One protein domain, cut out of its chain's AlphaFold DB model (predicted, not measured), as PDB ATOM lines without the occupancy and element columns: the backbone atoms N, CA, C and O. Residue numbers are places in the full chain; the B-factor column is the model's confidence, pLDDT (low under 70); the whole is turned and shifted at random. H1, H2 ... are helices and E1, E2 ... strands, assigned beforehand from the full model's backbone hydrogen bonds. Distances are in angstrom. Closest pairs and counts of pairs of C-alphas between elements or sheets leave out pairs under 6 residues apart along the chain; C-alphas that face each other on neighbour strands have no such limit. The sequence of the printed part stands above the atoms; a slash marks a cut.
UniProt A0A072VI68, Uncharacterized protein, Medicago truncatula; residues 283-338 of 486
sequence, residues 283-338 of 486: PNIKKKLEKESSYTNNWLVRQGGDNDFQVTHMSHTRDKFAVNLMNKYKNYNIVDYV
ATOM      1  N   PRO A 283     289.217 187.294 148.792       87.25
ATOM      2  CA  PRO A 283     289.194 186.711 147.446       87.25
ATOM      3  C   PRO A 283     287.866 186.847 146.703       87.25
ATOM      4  O   PRO A 283     287.849 187.251 145.547       87.25
ATOM      5  N   ASN A 284     286.741 186.552 147.352       82.94
ATOM      6  CA  ASN A 284     285.443 186.596 146.681       82.94
ATOM      7  C   ASN A 284     284.963 188.018 146.397       82.94
ATOM      8  O   ASN A 284     284.353 188.271 145.360       82.94
ATOM      9  N   ILE A 285     285.306 188.969 147.263       86.94
ATOM     10  CA  ILE A 285     285.051 190.386 146.996       86.94
ATOM     11  C   ILE A 285     285.943 190.868 145.860       86.94
ATOM     12  O   ILE A 285     285.469 191.566 144.970       86.94
ATOM     13  N   LYS A 286     287.201 190.423 145.816       86.31
ATOM     14  CA  LYS A 286     288.099 190.691 144.694       86.31
ATOM     15  C   LYS A 286     287.547 190.134 143.376       86.31
ATOM     16  O   LYS A 286     287.458 190.887 142.414       86.31
ATOM     17  N   LYS A 287     287.069 188.883 143.351       87.69
ATOM     18  CA  LYS A 287     286.395 188.289 142.179       87.69
ATOM     19  C   LYS A 287     285.174 189.110 141.742       87.69
ATOM     20  O   LYS A 287     285.002 189.359 140.551       87.69
ATOM     21  N   LYS A 288     284.341 189.569 142.688       86.56
ATOM     22  CA  LYS A 288     283.208 190.467 142.389       86.56
ATOM     23  C   LYS A 288     283.689 191.783 141.765       86.56
ATOM     24  O   LYS A 288     283.152 192.191 140.742       86.56
ATOM     25  N   LEU A 289     284.727 192.412 142.318       86.56
ATOM     26  CA  LEU A 289     285.307 193.645 141.765       86.56
ATOM     27  C   LEU A 289     285.890 193.443 140.365       86.56
ATOM     28  O   LEU A 289     285.732 194.309 139.512       86.56
ATOM     29  N   GLU A 290     286.553 192.316 140.111       86.56
ATOM     30  CA  GLU A 290     287.090 191.971 138.791       86.56
ATOM     31  C   GLU A 290     285.968 191.754 137.769       86.56
ATOM     32  O   GLU A 290     286.056 192.250 136.642       86.56
ATOM     33  N   LYS A 291     284.876 191.095 138.179       86.81
ATOM     34  CA  LYS A 291     283.663 190.956 137.363       86.81
ATOM     35  C   LYS A 291     283.071 192.326 137.022       86.81
ATOM     36  O   LYS A 291     282.871 192.611 135.844       86.81
ATOM     37  N   GLU A 292     282.894 193.206 138.006       84.00
ATOM     38  CA  GLU A 292     282.421 194.579 137.775       84.00
ATOM     39  C   GLU A 292     283.378 195.389 136.891       84.00
ATOM     40  O   GLU A 292     282.960 196.101 135.976       84.00
ATOM     41  N   SER A 293     284.687 195.216 137.083       85.06
ATOM     42  CA  SER A 293     285.700 195.823 136.225       85.06
ATOM     43  C   SER A 293     285.572 195.349 134.777       85.06
ATOM     44  O   SER A 293     285.819 196.137 133.867       85.06
ATOM     45  N   SER A 294     285.175 194.100 134.525       84.56
ATOM     46  CA  SER A 294     284.974 193.595 133.160       84.56
ATOM     47  C   SER A 294     283.796 194.271 132.441       84.56
ATOM     48  O   SER A 294     283.869 194.485 131.229       84.56
ATOM     49  N   TYR A 295     282.764 194.708 133.176       82.50
ATOM     50  CA  TYR A 295     281.631 195.456 132.619       82.50
ATOM     51  C   TYR A 295     281.989 196.892 132.229       82.50
ATOM     52  O   TYR A 295     281.266 197.511 131.447       82.50
ATOM     53  N   THR A 296     283.135 197.421 132.678       80.19
ATOM     54  CA  THR A 296     283.627 198.728 132.201       80.19
ATOM     55  C   THR A 296     283.881 198.743 130.690       80.19
ATOM     56  O   THR A 296     283.778 199.797 130.068       80.19
ATOM     57  N   ASN A 297     284.095 197.574 130.073       82.25
ATOM     58  CA  ASN A 297     284.217 197.429 128.620       82.25
ATOM     59  C   ASN A 297     282.938 197.821 127.857       82.25
ATOM     60  O   ASN A 297     283.010 198.126 126.670       82.25
ATOM     61  N   ASN A 298     281.782 197.861 128.530       87.06
ATOM     62  CA  ASN A 298     280.512 198.306 127.949       87.06
ATOM     63  C   ASN A 298     280.364 199.834 127.937       87.06
ATOM     64  O   ASN A 298     279.297 200.348 127.597       87.06
ATOM     65  N   TRP A 299     281.402 200.581 128.320       87.25
ATOM     66  CA  TRP A 299     281.389 202.037 128.333       87.25
ATOM     67  C   TRP A 299     282.292 202.598 127.243       87.25
ATOM     68  O   TRP A 299     283.497 202.354 127.197       87.25
ATOM     69  N   LEU A 300     281.707 203.420 126.377       89.19
ATOM     70  CA  LEU A 300     282.428 204.140 125.341       89.19
ATOM     71  C   LEU A 300     282.829 205.524 125.847       89.19
ATOM     72  O   LEU A 300     281.978 206.359 126.163       89.19
ATOM     73  N   VAL A 301     284.133 205.788 125.852       90.38
ATOM     74  CA  VAL A 301     284.698 207.096 126.193       90.38
ATOM     75  C   VAL A 301     284.927 207.904 124.916       90.38
ATOM     76  O   VAL A 301     285.572 207.441 123.977       90.38
ATOM     77  N   ARG A 302     284.412 209.135 124.876       90.75
ATOM     78  CA  ARG A 302     284.624 210.104 123.795       90.75
ATOM     79  C   ARG A 302     285.212 211.386 124.359       90.75
ATOM     80  O   ARG A 302     284.681 211.941 125.316       90.75
ATOM     81  N   GLN A 303     286.281 211.874 123.750       92.75
ATOM     82  CA  GLN A 303     286.908 213.125 124.157       92.75
ATOM     83  C   GLN A 303     286.145 214.322 123.574       92.75
ATOM     84  O   GLN A 303     285.883 214.364 122.372       92.75
ATOM     85  N   GLY A 304     285.777 215.277 124.429       89.94
ATOM     86  CA  GLY A 304     285.160 216.552 124.044       89.94
ATOM     87  C   GLY A 304     286.111 217.749 124.160       89.94
ATOM     88  O   GLY A 304     285.929 218.736 123.452       89.94
ATOM     89  N   GLY A 305     287.140 217.649 125.005       86.56
ATOM     90  CA  GLY A 305     288.183 218.660 125.195       86.56
ATOM     91  C   GLY A 305     289.434 218.066 125.850       86.56
ATOM     92  O   GLY A 305     289.491 216.859 126.087       86.56
ATOM     93  N   ASP A 306     290.428 218.898 126.172       87.00
ATOM     94  CA  ASP A 306     291.715 218.438 126.729       87.00
ATOM     95  C   ASP A 306     291.547 217.571 127.986       87.00
ATOM     96  O   ASP A 306     292.298 216.622 128.188       87.00
ATOM     97  N   ASN A 307     290.531 217.862 128.807       86.81
ATOM     98  CA  ASN A 307     290.253 217.141 130.050       86.81
ATOM     99  C   ASN A 307     288.799 216.681 130.191       86.81
ATOM    100  O   ASN A 307     288.456 216.113 131.226       86.81
ATOM    101  N   ASP A 308     287.960 216.924 129.185       89.38
ATOM    102  CA  ASP A 308     286.526 216.649 129.224       89.38
ATOM    103  C   ASP A 308     286.189 215.432 128.370       89.38
ATOM    104  O   ASP A 308     286.466 215.391 127.166       89.38
ATOM    105  N   PHE A 309     285.553 214.450 129.000       90.12
ATOM    106  CA  PHE A 309     285.198 213.177 128.396       90.12
ATOM    107  C   PHE A 309     283.710 212.907 128.577       90.12
ATOM    108  O   PHE A 309     283.156 213.036 129.665       90.12
ATOM    109  N   GLN A 310     283.059 212.494 127.501       89.88
ATOM    110  CA  GLN A 310     281.734 211.904 127.540       89.88
ATOM    111  C   GLN A 310     281.892 210.387 127.635       89.88
ATOM    112  O   GLN A 310     282.455 209.767 126.736       89.88
ATOM    113  N   VAL A 311     281.364 209.788 128.694       89.88
ATOM    114  CA  VAL A 311     281.345 208.337 128.901       89.88
ATOM    115  C   VAL A 311     279.907 207.873 128.715       89.88
ATOM    116  O   VAL A 311     279.014 208.368 129.395       89.88
ATOM    117  N   THR A 312     279.652 207.007 127.737       89.44
ATOM    118  CA  THR A 312     278.295 206.550 127.385       89.44
ATOM    119  C   THR A 312     278.231 205.034 127.451       89.44
ATOM    120  O   THR A 312     279.115 204.374 126.904       89.44
ATOM    121  N   HIS A 313     277.200 204.486 128.089       88.56
ATOM    122  CA  HIS A 313     276.988 203.043 128.100       88.56
ATOM    123  C   HIS A 313     276.573 202.551 126.706       88.56
ATOM    124  O   HIS A 313     275.862 203.248 125.978       88.56
ATOM    125  N   MET A 314     277.033 201.366 126.310       83.75
ATOM    126  CA  MET A 314     276.777 200.802 124.980       83.75
ATOM    127  C   MET A 314     275.382 200.175 124.837       83.75
ATOM    128  O   MET A 314     274.970 199.892 123.714       83.75
ATOM    129  N   SER A 315     274.646 199.973 125.936       80.00
ATOM    130  CA  SER A 315     273.280 199.434 125.899       80.00
ATOM    131  C   SER A 315     272.207 200.509 125.656       80.00
ATOM    132  O   SER A 315     272.475 201.708 125.547       80.00
ATOM    133  N   HIS A 316     270.948 200.073 125.611       61.59
ATOM    134  CA  HIS A 316     269.779 200.937 125.464       61.59
ATOM    135  C   HIS A 316     269.454 201.796 126.697       61.59
ATOM    136  O   HIS A 316     268.562 202.636 126.594       61.59
ATOM    137  N   THR A 317     270.160 201.641 127.828       67.06
ATOM    138  CA  THR A 317     269.887 202.410 129.061       67.06
ATOM    139  C   THR A 317     270.141 203.913 128.899       67.06
ATOM    140  O   THR A 317     269.669 204.704 129.704       67.06
ATOM    141  N   ARG A 318     270.817 204.334 127.814       67.75
ATOM    142  CA  ARG A 318     271.160 205.737 127.489       67.75
ATOM    143  C   ARG A 318     271.992 206.450 128.564       67.75
ATOM    144  O   ARG A 318     272.187 207.662 128.450       67.75
ATOM    145  N   ASP A 319     272.535 205.714 129.532       83.00
ATOM    146  CA  ASP A 319     273.359 206.277 130.595       83.00
ATOM    147  C   ASP A 319     274.573 206.998 130.011       83.00
ATOM    148  O   ASP A 319     275.305 206.482 129.154       83.00
ATOM    149  N   LYS A 320     274.771 208.232 130.469       87.31
ATOM    150  CA  LYS A 320     275.794 209.129 129.951       87.31
ATOM    151  C   LYS A 320     276.311 210.032 131.053       87.31
ATOM    152  O   LYS A 320     275.549 210.759 131.682       87.31
ATOM    153  N   PHE A 321     277.627 210.066 131.191       87.25
ATOM    154  CA  PHE A 321     278.319 210.880 132.177       87.25
ATOM    155  C   PHE A 321     279.304 211.831 131.499       87.25
ATOM    156  O   PHE A 321     280.019 211.452 130.569       87.25
ATOM    157  N   ALA A 322     279.351 213.074 131.978       87.50
ATOM    158  CA  ALA A 322     280.419 214.015 131.663       87.50
ATOM    159  C   ALA A 322     281.498 213.910 132.751       87.50
ATOM    160  O   ALA A 322     281.222 214.116 133.932       87.50
ATOM    161  N   VAL A 323     282.721 213.563 132.357       85.50
ATOM    162  CA  VAL A 323     283.856 213.334 133.252       85.50
ATOM    163  C   VAL A 323     284.958 214.329 132.917       85.50
ATOM    164  O   VAL A 323     285.510 214.299 131.822       85.50
ATOM    165  N   ASN A 324     285.301 215.183 133.880       85.38
ATOM    166  CA  ASN A 324     286.443 216.086 133.782       85.38
ATOM    167  C   ASN A 324     287.626 215.529 134.597       85.38
ATOM    168  O   ASN A 324     287.495 215.315 135.807       85.38
ATOM    169  N   LEU A 325     288.772 215.286 133.953       80.81
ATOM    170  CA  LEU A 325     289.958 214.704 134.601       80.81
ATOM    171  C   LEU A 325     290.777 215.720 135.421       80.81
ATOM    172  O   LEU A 325     291.440 215.319 136.373       80.81
ATOM    173  N   MET A 326     290.681 217.025 135.139       78.44
ATOM    174  CA  MET A 326     291.337 218.077 135.943       78.44
ATOM    175  C   MET A 326     290.683 218.254 137.314       78.44
ATOM    176  O   MET A 326     291.362 218.541 138.296       78.44
ATOM    177  N   ASN A 327     289.375 218.011 137.413       67.06
ATOM    178  CA  ASN A 327     288.663 217.994 138.694       67.06
ATOM    179  C   ASN A 327     288.980 216.747 139.544       67.06
ATOM    180  O   ASN A 327     288.546 216.662 140.694       67.06
ATOM    181  N   LYS A 328     289.744 215.778 139.017       56.72
ATOM    182  CA  LYS A 328     290.109 214.532 139.703       56.72
ATOM    183  C   LYS A 328     291.619 214.439 139.949       56.72
ATOM    184  O   LYS A 328     292.273 213.509 139.500       56.72
ATOM    185  N   TYR A 329     292.164 215.313 140.799       50.41
ATOM    186  CA  TYR A 329     293.496 215.128 141.418       50.41
ATOM    187  C   TYR A 329     293.567 213.956 142.427       50.41
ATOM    188  O   TYR A 329     294.407 213.944 143.324       50.41
ATOM    189  N   LYS A 330     292.693 212.955 142.315       59.16
ATOM    190  CA  LYS A 330     292.748 211.735 143.120       59.16
ATOM    191  C   LYS A 330     292.758 210.557 142.164       59.16
ATOM    192  O   LYS A 330     291.768 210.298 141.486       59.16
ATOM    193  N   ASN A 331     293.889 209.857 142.116       59.56
ATOM    194  CA  ASN A 331     293.947 208.500 141.592       59.56
ATOM    195  C   ASN A 331     293.028 207.651 142.474       59.56
ATOM    196  O   ASN A 331     293.421 207.242 143.562       59.56
ATOM    197  N   TYR A 332     291.777 207.486 142.059       70.38
ATOM    198  CA  TYR A 332     290.811 206.681 142.790       70.38
ATOM    199  C   TYR A 332     291.171 205.211 142.598       70.38
ATOM    200  O   TYR A 332     291.082 204.699 141.482       70.38
ATOM    201  N   ASN A 333     291.591 204.545 143.671       77.56
ATOM    202  CA  ASN A 333     291.754 203.101 143.669       77.56
ATOM    203  C   ASN A 333     290.402 202.465 144.005       77.56
ATOM    204  O   ASN A 333     289.769 202.833 144.991       77.56
ATOM    205  N   ILE A 334     289.957 201.507 143.192       78.81
ATOM    206  CA  ILE A 334     288.708 200.775 143.432       78.81
ATOM    207  C   ILE A 334     288.710 200.069 144.799       78.81
ATOM    208  O   ILE A 334     287.677 199.987 145.455       78.81
ATOM    209  N   VAL A 335     289.887 199.647 145.270       83.62
ATOM    210  CA  VAL A 335     290.078 198.998 146.574       83.62
ATOM    211  C   VAL A 335     289.716 199.920 147.745       83.62
ATOM    212  O   VAL A 335     289.275 199.440 148.788       83.62
ATOM    213  N   ASP A 336     289.838 201.240 147.580       84.75
ATOM    214  CA  ASP A 336     289.516 202.203 148.641       84.75
ATOM    215  C   ASP A 336     288.007 202.289 148.913       84.75
ATOM    216  O   ASP A 336     287.601 202.691 150.001       84.75
ATOM    217  N   TYR A 337     287.184 201.880 147.944       84.00
ATOM    218  CA  TYR A 337     285.726 201.832 148.068       84.00
ATOM    219  C   TYR A 337     285.223 200.523 148.677       84.00
ATOM    220  O   TYR A 337     284.032 200.397 148.955       84.00
ATOM    221  N   VAL A 338     286.110 199.549 148.902       85.88
ATOM    222  CA  VAL A 338     285.751 198.283 149.540       85.88
ATOM    223  C   VAL A 338     285.575 198.508 151.046       85.88
ATOM    224  O   VAL A 338     286.523 198.956 151.706       85.88
TER     225      VAL A 338
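AT A GLANCE: This is residues 283 to 338 of the 486 residues of an uncharacterized protein of Medicago truncatula (UniProt A0A072VI68). Picture an open, flat hook: the long helix H1 runs straight into a small three-stranded sheet, and after the last strand the backbone folds back through a loose link to a short helix, H2, near H1. The space between H1 and the returning link is empty, and residues 328 to 333 of that link stand free. The printed part has 56 residues with two named helices and three named strands, in the order H1, E1, E2, E3, H2; the sheet order is E1, E2, E3, all antiparallel. The class is mixed, helices and strands, and the whole is loose, with a radius of gyration of the C-alphas of 13.4 A and spans of 39 by 32 by 13 A.

HOW THE PARTS SIT: Start with H1, residues 283 to 298, where 9 of 12 O i to N i+4 pairs are within hydrogen-bond range. A tight link with no residue between leads into E1, residues 299 to 303. E2, residues 308 to 313, is its antiparallel neighbour at 156 degrees, and the two form a hairpin; look for N 300 and O 312, 2.8 A apart. E3, residues 320 to 324, forms a hairpin with E2, antiparallel at 156 degrees, with N 309 and O 323 2.8 A apart. The three strands make a meander, each the antiparallel neighbour of the one before; E1 and E3 are its edge strands. H1 is only just on the sheet, with 5 pairs of C-alphas within 10 A, and only grazes it with residues 295 to 298; its closest C-alphas to E2 are those of Asn 298 and His 313, 5.9 A apart. H2, residues 334 to 337, is not on the sheet and is apart from E1 and E2; it is too short for an O i to N i+4 pair. H1 and H2 are near each other, with 5 pairs of C-alphas within 10 A.

IN THESE COORDINATES: Find C-alpha 283 at (289.194, 186.711, 147.446); from there H1 runs 24.3 A to C-alpha 298 at (280.512, 198.306, 127.949). E1, residues 299 to 303, spans 13.1 A, E2, residues 308 to 313, 16.7 A, and E3, residues 320 to 324, 13.3 A. H2, residues 334 to 337, spans 5.6 A and ends at C-alpha 337, (285.726, 201.832, 148.068).

THE WHOLE: The two C-alphas farthest apart are those of Pro 283 and Gly 305, at 38.9 A, while those of Pro 283 and Val 338 are 12.3 A apart. The printed part has no cut and no long link. The mean pLDDT of the printed part is 82.0; look for values under 70 at residues 316 to 318 and 327 to 331.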